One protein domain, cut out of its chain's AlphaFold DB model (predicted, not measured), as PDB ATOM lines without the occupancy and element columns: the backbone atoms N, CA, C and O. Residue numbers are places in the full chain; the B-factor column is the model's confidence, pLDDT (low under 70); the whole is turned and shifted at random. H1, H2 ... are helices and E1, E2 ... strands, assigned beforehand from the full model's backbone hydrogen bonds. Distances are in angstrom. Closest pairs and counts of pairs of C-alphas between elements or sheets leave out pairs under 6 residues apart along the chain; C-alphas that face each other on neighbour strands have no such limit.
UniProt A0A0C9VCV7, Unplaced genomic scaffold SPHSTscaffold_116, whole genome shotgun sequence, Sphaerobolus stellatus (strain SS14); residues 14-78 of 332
ATOM      1  N   GLU A  14     -18.417 -46.000  32.207       80.69
ATOM      2  CA  GLU A  14     -17.046 -45.607  32.518       80.69
ATOM      3  C   GLU A  14     -16.668 -46.081  33.916       80.69
ATOM      4  O   GLU A  14     -17.530 -46.336  34.760       80.69
ATOM      5  N   GLU A  15     -15.374 -46.243  34.152       78.38
ATOM      6  CA  GLU A  15     -14.873 -46.532  35.487       78.38
ATOM      7  C   GLU A  15     -14.728 -45.218  36.252       78.38
ATOM      8  O   GLU A  15     -14.110 -44.266  35.775       78.38
ATOM      9  N   HIS A  16     -15.324 -45.163  37.436       72.75
ATOM     10  CA  HIS A  16     -15.222 -44.022  38.318       72.75
ATOM     11  C   HIS A  16     -13.767 -43.864  38.777       72.75
ATOM     12  O   HIS A  16     -13.219 -44.810  39.352       72.75
ATOM     13  N   PRO A  17     -13.152 -42.684  38.602       70.62
ATOM     14  CA  PRO A  17     -11.727 -42.495  38.864       70.62
ATOM     15  C   PRO A  17     -11.340 -42.764  40.328       70.62
ATOM     16  O   PRO A  17     -10.308 -43.380  40.570       70.62
ATOM     17  N   GLN A  18     -12.183 -42.374  41.290       73.06
ATOM     18  CA  GLN A  18     -11.934 -42.612  42.723       73.06
ATOM     19  C   GLN A  18     -12.408 -43.995  43.212       73.06
ATOM     20  O   GLN A  18     -11.648 -44.731  43.831       73.06
ATOM     21  N   THR A  19     -13.648 -44.404  42.914       77.50
ATOM     22  CA  THR A  19     -14.236 -45.616  43.518       77.50
ATOM     23  C   THR A  19     -13.987 -46.911  42.737       77.50
ATOM     24  O   THR A  19     -14.340 -47.987  43.226       77.50
ATOM     25  N   ARG A  20     -13.435 -46.836  41.512       74.62
ATOM     26  CA  ARG A  20     -13.307 -47.956  40.550       74.62
ATOM     27  C   ARG A  20     -14.616 -48.711  40.274       74.62
ATOM     28  O   ARG A  20     -14.632 -49.858  39.822       74.62
ATOM     29  N   LYS A  21     -15.752 -48.080  40.575       80.56
ATOM     30  CA  LYS A  21     -17.089 -48.590  40.263       80.56
ATOM     31  C   LYS A  21     -17.477 -48.179  38.850       80.56
ATOM     32  O   LYS A  21     -16.946 -47.228  38.296       80.56
ATOM     33  N   LEU A  22     -18.428 -48.891  38.263       78.19
ATOM     34  CA  LEU A  22     -18.983 -48.548  36.963       78.19
ATOM     35  C   LEU A  22     -20.005 -47.426  37.120       78.19
ATOM     36  O   LEU A  22     -21.030 -47.611  37.780       78.19
ATOM     37  N   ARG A  23     -19.745 -46.291  36.479       79.88
ATOM     38  CA  ARG A  23     -20.653 -45.151  36.387       79.88
ATOM     39  C   ARG A  23     -21.285 -45.106  35.000       79.88
ATOM     40  O   ARG A  23     -20.617 -45.298  33.984       79.88
ATOM     41  N   CYS A  24     -22.593 -44.865  34.952       81.00
ATOM     42  CA  CYS A  24     -23.291 -44.640  33.690       81.00
ATOM     43  C   CYS A  24     -22.989 -43.226  33.172       81.00
ATOM     44  O   CYS A  24     -23.309 -42.246  33.849       81.00
ATOM     45  N   LYS A  25     -22.467 -43.115  31.944       77.81
ATOM     46  CA  LYS A  25     -22.114 -41.836  31.287       77.81
ATOM     47  C   LYS A  25     -23.310 -40.923  30.986       77.81
ATOM     48  O   LYS A  25     -23.137 -39.777  30.576       77.81
ATOM     49  N   VAL A  26     -24.530 -41.449  31.091       77.25
ATOM     50  CA  VAL A  26     -25.771 -40.735  30.754       77.25
ATOM     51  C   VAL A  26     -26.438 -40.192  32.009       77.25
ATOM     52  O   VAL A  26     -26.845 -39.037  32.032       77.25
ATOM     53  N   CYS A  27     -26.536 -41.009  33.058       78.44
ATOM     54  CA  CYS A  27     -27.256 -40.630  34.271       78.44
ATOM     55  C   CYS A  27     -26.357 -40.026  35.353       78.44
ATOM     56  O   CYS A  27     -26.881 -39.332  36.214       78.44
ATOM     57  N   ALA A  28     -25.052 -40.342  35.372       69.94
ATOM     58  CA  ALA A  28     -24.046 -39.903  36.357       69.94
ATOM     59  C   ALA A  28     -24.397 -40.075  37.860       69.94
ATOM     60  O   ALA A  28     -23.603 -39.708  38.719       69.94
ATOM     61  N   ALA A  29     -25.555 -40.654  38.193       62.28
ATOM     62  CA  ALA A  29     -26.132 -40.643  39.538       62.28
ATOM     63  C   ALA A  29     -25.984 -41.967  40.310       62.28
ATOM     64  O   ALA A  29     -26.316 -42.026  41.491       62.28
ATOM     65  N   ARG A  30     -25.538 -43.053  39.663       64.56
ATOM     66  CA  ARG A  30     -25.356 -44.360  40.315       64.56
ATOM     67  C   ARG A  30     -24.046 -45.018  39.917       64.56
ATOM     68  O   ARG A  30     -23.818 -45.292  38.740       64.56
ATOM     69  N   ASP A  31     -23.274 -45.359  40.940       71.56
ATOM     70  CA  ASP A  31     -22.076 -46.178  40.829       71.56
ATOM     71  C   ASP A  31     -22.426 -47.639  41.148       71.56
ATOM     72  O   ASP A  31     -22.916 -47.963  42.233       71.56
ATOM     73  N   ILE A  32     -22.169 -48.543  40.204       71.94
ATOM     74  CA  ILE A  32     -22.418 -49.981  40.349       71.94
ATOM     75  C   ILE A  32     -21.080 -50.699  40.558       71.94
ATOM     76  O   ILE A  32     -20.117 -50.471  39.832       71.94
ATOM     77  N   ALA A  33     -20.999 -51.589  41.550       67.44
ATOM     78  CA  ALA A  33     -19.781 -52.354  41.827       67.44
ATOM     79  C   ALA A  33     -19.323 -53.192  40.617       67.44
ATOM     80  O   ALA A  33     -20.144 -53.673  39.847       67.44
ATOM     81  N   HIS A  34     -18.024 -53.444  40.469       62.25
ATOM     82  CA  HIS A  34     -17.474 -54.236  39.363       62.25
ATOM     83  C   HIS A  34     -17.516 -55.754  39.669       62.25
ATOM     84  O   HIS A  34     -16.490 -56.398  39.888       62.25
ATOM     85  N   THR A  35     -18.717 -56.347  39.749       62.62
ATOM     86  CA  THR A  35     -18.921 -57.778  40.085       62.62
ATOM     87  C   THR A  35     -19.786 -58.521  39.058       62.62
ATOM     88  O   THR A  35     -20.498 -57.918  38.264       62.62
ATOM     89  N   ARG A  36     -19.805 -59.862  39.078       55.41
ATOM     90  CA  ARG A  36     -20.697 -60.653  38.200       55.41
ATOM     91  C   ARG A  36     -22.188 -60.373  38.458       55.41
ATOM     92  O   ARG A  36     -22.978 -60.399  37.521       55.41
ATOM     93  N   MET A  37     -22.566 -60.049  39.699       56.00
ATOM     94  CA  MET A  37     -23.929 -59.608  40.041       56.00
ATOM     95  C   MET A  37     -24.248 -58.197  39.521       56.00
ATOM     96  O   MET A  37     -25.412 -57.851  39.309       56.00
ATOM     97  N   ALA A  38     -23.218 -57.407  39.224       63.16
ATOM     98  CA  ALA A  38     -23.375 -56.106  38.601       63.16
ATOM     99  C   ALA A  38     -23.857 -56.194  37.157       63.16
ATOM    100  O   ALA A  38     -24.524 -55.276  36.709       63.16
ATOM    101  N   HIS A  39     -23.611 -57.294  36.440       67.25
ATOM    102  CA  HIS A  39     -24.096 -57.444  35.067       67.25
ATOM    103  C   HIS A  39     -25.627 -57.309  34.976       67.25
ATOM    104  O   HIS A  39     -26.141 -56.566  34.141       67.25
ATOM    105  N   ASN A  40     -26.362 -57.974  35.872       68.50
ATOM    106  CA  ASN A  40     -27.824 -57.868  35.924       68.50
ATOM    107  C   ASN A  40     -28.280 -56.490  36.418       68.50
ATOM    108  O   ASN A  40     -29.298 -55.982  35.960       68.50
ATOM    109  N   SER A  41     -27.498 -55.869  37.303       73.69
ATOM    110  CA  SER A  41     -27.763 -54.514  37.797       73.69
ATOM    111  C   SER A  41     -27.549 -53.445  36.713       73.69
ATOM    112  O   SER A  41     -28.337 -52.509  36.633       73.69
ATOM    113  N   ARG A  42     -26.545 -53.608  35.836       77.50
ATOM    114  CA  ARG A  42     -26.300 -52.744  34.667       77.50
ATOM    115  C   ARG A  42     -27.443 -52.839  33.675       77.50
ATOM    116  O   ARG A  42     -28.063 -51.832  33.366       77.50
ATOM    117  N   LYS A  43     -27.793 -54.064  33.280       76.38
ATOM    118  CA  LYS A  43     -28.880 -54.297  32.327       76.38
ATOM    119  C   LYS A  43     -30.230 -53.811  32.864       76.38
ATOM    120  O   LYS A  43     -31.030 -53.282  32.106       76.38
ATOM    121  N   GLY A  44     -30.472 -53.953  34.171       78.50
ATOM    122  CA  GLY A  44     -31.660 -53.405  34.831       78.50
ATOM    123  C   GLY A  44     -31.666 -51.875  34.926       78.50
ATOM    124  O   GLY A  44     -32.732 -51.271  34.889       78.50
ATOM    125  N   HIS A  45     -30.496 -51.234  35.024       82.88
ATOM    126  CA  HIS A  45     -30.381 -49.778  34.943       82.88
ATOM    127  C   HIS A  45     -30.612 -49.272  33.514       82.88
ATOM    128  O   HIS A  45     -31.395 -48.346  33.334       82.88
ATOM    129  N   GLU A  46     -30.004 -49.902  32.508       80.19
ATOM    130  CA  GLU A  46     -30.158 -49.541  31.090       80.19
ATOM    131  C   GLU A  46     -31.616 -49.602  30.622       80.19
ATOM    132  O   GLU A  46     -32.056 -48.771  29.834       80.19
ATOM    133  N   THR A  47     -32.395 -50.556  31.139       81.88
ATOM    134  CA  THR A  47     -33.824 -50.679  30.823       81.88
ATOM    135  C   THR A  47     -34.736 -49.900  31.772       81.88
ATOM    136  O   THR A  47     -35.957 -49.938  31.612       81.88
ATOM    137  N   SER A  48     -34.183 -49.197  32.766       82.31
ATOM    138  CA  SER A  48     -34.980 -48.429  33.725       82.31
ATOM    139  C   SER A  48     -35.610 -47.192  33.082       82.31
ATOM    140  O   SER A  48     -35.020 -46.545  32.215       82.31
ATOM    141  N   ALA A  49     -36.813 -46.834  33.542       82.44
ATOM    142  CA  ALA A  49     -37.531 -45.653  33.062       82.44
ATOM    143  C   ALA A  49     -36.734 -44.358  33.284       82.44
ATOM    144  O   ALA A  49     -36.739 -43.484  32.418       82.44
ATOM    145  N   ASP A  50     -36.000 -44.272  34.396       77.69
ATOM    146  CA  ASP A  50     -35.139 -43.131  34.705       77.69
ATOM    147  C   ASP A  50     -34.027 -42.989  33.660       77.69
ATOM    148  O   ASP A  50     -33.841 -41.911  33.100       77.69
ATOM    149  N   HIS A  51     -33.327 -44.083  33.332       81.75
ATOM    150  CA  HIS A  51     -32.256 -44.069  32.332       81.75
ATOM    151  C   HIS A  51     -32.767 -43.688  30.940       81.75
ATOM    152  O   HIS A  51     -32.184 -42.829  30.282       81.75
ATOM    153  N   LEU A  52     -33.897 -44.260  30.517       82.56
ATOM    154  CA  LEU A  52     -34.542 -43.902  29.251       82.56
ATOM    155  C   LEU A  52     -34.996 -42.431  29.230       82.56
ATOM    156  O   LEU A  52     -34.901 -41.770  28.196       82.56
ATOM    157  N   GLY A  53     -35.441 -41.898  30.373       81.38
ATOM    158  CA  GLY A  53     -35.761 -40.482  30.547       81.38
ATOM    159  C   GLY A  53     -34.542 -39.579  30.351       81.38
ATOM    160  O   GLY A  53     -34.608 -38.626  29.573       81.38
ATOM    161  N   TYR A  54     -33.413 -39.912  30.985       79.19
ATOM    162  CA  TYR A  54     -32.151 -39.184  30.811       79.19
ATOM    163  C   TYR A  54     -31.604 -39.287  29.383       79.19
ATOM    164  O   TYR A  54     -31.145 -38.282  28.847       79.19
ATOM    165  N   MET A  55     -31.698 -40.456  28.740       81.25
ATOM    166  CA  MET A  55     -31.317 -40.637  27.331       81.25
ATOM    167  C   MET A  55     -32.111 -39.705  26.420       81.25
ATOM    168  O   MET A  55     -31.528 -38.945  25.652       81.25
ATOM    169  N   LYS A  56     -33.440 -39.692  26.561       83.38
ATOM    170  CA  LYS A  56     -34.308 -38.831  25.755       83.38
ATOM    171  C   LYS A  56     -34.037 -37.346  26.007       83.38
ATOM    172  O   LYS A  56     -33.993 -36.568  25.060       83.38
ATOM    173  N   ALA A  57     -33.826 -36.951  27.264       80.69
ATOM    174  CA  ALA A  57     -33.473 -35.575  27.612       80.69
ATOM    175  C   ALA A  57     -32.135 -35.162  26.979       80.69
ATOM    176  O   ALA A  57     -32.040 -34.098  26.363       80.69
ATOM    177  N   LYS A  58     -31.126 -36.036  27.052       81.31
ATOM    178  CA  LYS A  58     -29.810 -35.813  26.455       81.31
ATOM    179  C   LYS A  58     -29.884 -35.696  24.933       81.31
ATOM    180  O   LYS A  58     -29.351 -34.742  24.384       81.31
ATOM    181  N   GLU A  59     -30.613 -36.586  24.264       81.88
ATOM    182  CA  GLU A  59     -30.850 -36.498  22.817       81.88
ATOM    183  C   GLU A  59     -31.544 -35.184  22.434       81.88
ATOM    184  O   GLU A  59     -31.124 -34.516  21.489       81.88
ATOM    185  N   THR A  60     -32.570 -34.757  23.183       81.94
ATOM    186  CA  THR A  60     -33.237 -33.473  22.910       81.94
ATOM    187  C   THR A  60     -32.307 -32.277  23.112       81.94
ATOM    188  O   THR A  60     -32.331 -31.354  22.297       81.94
ATOM    189  N   ALA A  61     -31.450 -32.305  24.138       77.62
ATOM    190  CA  ALA A  61     -30.446 -31.273  24.377       77.62
ATOM    191  C   ALA A  61     -29.385 -31.245  23.266       77.62
ATOM    192  O   ALA A  61     -29.043 -30.174  22.774       77.62
ATOM    193  N   GLU A  62     -28.907 -32.403  22.802       80.94
ATOM    194  CA  GLU A  62     -27.932 -32.489  21.708       80.94
ATOM    195  C   GLU A  62     -28.514 -32.004  20.376       80.94
ATOM    196  O   GLU A  62     -27.840 -31.297  19.622       80.94
ATOM    197  N   VAL A  63     -29.777 -32.330  20.080       82.94
ATOM    198  CA  VAL A  63     -30.481 -31.815  18.894       82.94
ATOM    199  C   VAL A  63     -30.636 -30.299  18.981       82.94
ATOM    200  O   VAL A  63     -30.345 -29.604  18.004       82.94
ATOM    201  N   LYS A  64     -31.034 -29.776  20.146       81.75
ATOM    202  CA  LYS A  64     -31.149 -28.334  20.387       81.75
ATOM    203  C   LYS A  64     -29.800 -27.633  20.212       81.75
ATOM    204  O   LYS A  64     -29.718 -26.673  19.455       81.75
ATOM    205  N   GLN A  65     -28.732 -28.168  20.799       79.75
ATOM    206  CA  GLN A  65     -27.386 -27.607  20.684       79.75
ATOM    207  C   GLN A  65     -26.858 -27.649  19.242       79.75
ATOM    208  O   GLN A  65     -26.213 -26.704  18.792       79.75
ATOM    209  N   ARG A  66     -27.137 -28.718  18.480       81.50
ATOM    210  CA  ARG A  66     -26.804 -28.773  17.045       81.50
ATOM    211  C   ARG A  66     -27.568 -27.722  16.256       81.50
ATOM    212  O   ARG A  66     -26.980 -27.096  15.378       81.50
ATOM    213  N   HIS A  67     -28.848 -27.528  16.560       84.38
ATOM    214  CA  HIS A  67     -29.649 -26.495  15.919       84.38
ATOM    215  C   HIS A  67     -29.093 -25.101  16.230       84.38
ATOM    216  O   HIS A  67     -28.753 -24.384  15.299       84.38
ATOM    217  N   GLU A  68     -28.873 -24.769  17.504       78.81
ATOM    218  CA  GLU A  68     -28.279 -23.494  17.932       78.81
ATOM    219  C   GLU A  68     -26.900 -23.257  17.309       78.81
ATOM    220  O   GLU A  68     -26.622 -22.166  16.823       78.81
ATOM    221  N   ARG A  69     -26.046 -24.285  17.249       77.31
ATOM    222  CA  ARG A  69     -24.746 -24.196  16.578       77.31
ATOM    223  C   ARG A  69     -24.890 -23.932  15.083       77.31
ATOM    224  O   ARG A  69     -24.148 -23.122  14.547       77.31
ATOM    225  N   THR A  70     -25.838 -24.588  14.422       80.38
ATOM    226  CA  THR A  70     -26.105 -24.368  12.994       80.38
ATOM    227  C   THR A  70     -26.638 -22.953  12.753       80.38
ATOM    228  O   THR A  70     -26.261 -22.315  11.776       80.38
ATOM    229  N   GLU A  71     -27.488 -22.440  13.642       77.44
ATOM    230  CA  GLU A  71     -28.001 -21.067  13.579       77.44
ATOM    231  C   GLU A  71     -26.900 -20.031  13.854       77.44
ATOM    232  O   GLU A  71     -26.796 -19.052  13.119       77.44
ATOM    233  N   LEU A  72     -26.016 -20.270  14.828       72.56
ATOM    234  CA  LEU A  72     -24.828 -19.444  15.070       72.56
ATOM    235  C   LEU A  72     -23.866 -19.477  13.883       72.56
ATOM    236  O   LEU A  72     -23.385 -18.432  13.461       72.56
ATOM    237  N   GLU A  73     -23.613 -20.651  13.303       71.44
ATOM    238  CA  GLU A  73     -22.795 -20.773  12.097       71.44
ATOM    239  C   GLU A  73     -23.433 -19.977  10.948       71.44
ATOM    240  O   GLU A  73     -22.745 -19.176  10.324       71.44
ATOM    241  N   LYS A  74     -24.746 -20.076  10.710       75.75
ATOM    242  CA  LYS A  74     -25.434 -19.240   9.705       75.75
ATOM    243  C   LYS A  74     -25.323 -17.742  10.005       75.75
ATOM    244  O   LYS A  74     -25.054 -16.972   9.087       75.75
ATOM    245  N   ALA A  75     -25.488 -17.334  11.263       69.50
ATOM    246  CA  ALA A  75     -25.369 -15.940  11.691       69.50
ATOM    247  C   ALA A  75     -23.935 -15.404  11.551       69.50
ATOM    248  O   ALA A  75     -23.744 -14.249  11.199       69.50
ATOM    249  N   MET A  76     -22.916 -16.238  11.756       57.81
ATOM    250  CA  MET A  76     -21.514 -15.858  11.553       57.81
ATOM    251  C   MET A  76     -21.131 -15.739  10.070       57.81
ATOM    252  O   MET A  76     -20.228 -14.975   9.737       57.81
ATOM    253  N   HIS A  77     -21.804 -16.476   9.178       65.44
ATOM    254  CA  HIS A  77     -21.598 -16.378   7.727       65.44
ATOM    255  C   HIS A  77     -22.491 -15.307   7.058       65.44
ATOM    256  O   HIS A  77     -22.293 -15.006   5.881       65.44
ATOM    257  N   GLY A  78     -23.437 -14.705   7.791       45.59
ATOM    258  CA  GLY A  78     -24.218 -13.533   7.383       45.59
ATOM    259  C   GLY A  78     -23.777 -12.272   8.138       45.59
ATOM    260  O   GLY A  78     -24.111 -12.082   9.298       45.59
TER     261      GLY A  78
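AT A GLANCE: This is residues 14 to 78 of the 332 residues of an uncharacterized protein of Sphaerobolus stellatus (strain SS14) (UniProt A0A0C9VCV7). A small head, made of a looping first stretch with the short strand E1 and the helix H1, gives way to one long helix, H2, whose residues 59 to 77 stick out from it as a bare arm. H1 and H2 form a corner at their shared link. The printed part has 65 residues, with one named strand and two named helices in the order E1, H1, H2, and its class is mostly helix. The whole is extended, with a radius of gyration of the C-alphas of 17.0 A and spans of 56 by 27 by 14 A; the arm makes the length.

HOW THE PARTS SIT: E1, residues 22 to 24, pairs with no named strand. Its residues 22 to 23 form short antiparallel pairings with residues 14 to 15 and with residues 31 to 32. H1, residues 36 to 46, and E1 are near each other, with 6 pairs of C-alphas within 10 A but no pair within 8 A. H2, residues 49 to 77, and H1 are close but not clearly touching; their closest C-alphas, those of His 45 and His 51, are 6.6 A apart. These two helices run the same way at a steep tilt of 57 degrees. E1 and H2 are apart. Every O i to N i+4 pair is within hydrogen-bond range in H2, and 5 of 7 are in H1.

IN THESE COORDINATES: E1 begins at C-alpha 22 (-18.983, -48.548, 36.963). H1 is 16.2 A long from first to last C-alpha. H2 is 41.9 A long, from C-alpha 49 (-37.531, -45.653, 33.062) to C-alpha 77 (-21.598, -16.378, 7.727).

THE WHOLE: The two C-alphas farthest apart, those of Met 37 and Gly 78, are 56.5 A apart. Without residues 59 to 78, which stand free, the body spans 27 by 21 by 11 A. The link from E1 to H1 is long, and that from H1 to H2 is tight. The printed part has no cut. Its mean pLDDT is 75.0, with residues 28 to 30, 33 to 40 and 75 to 78 under 70.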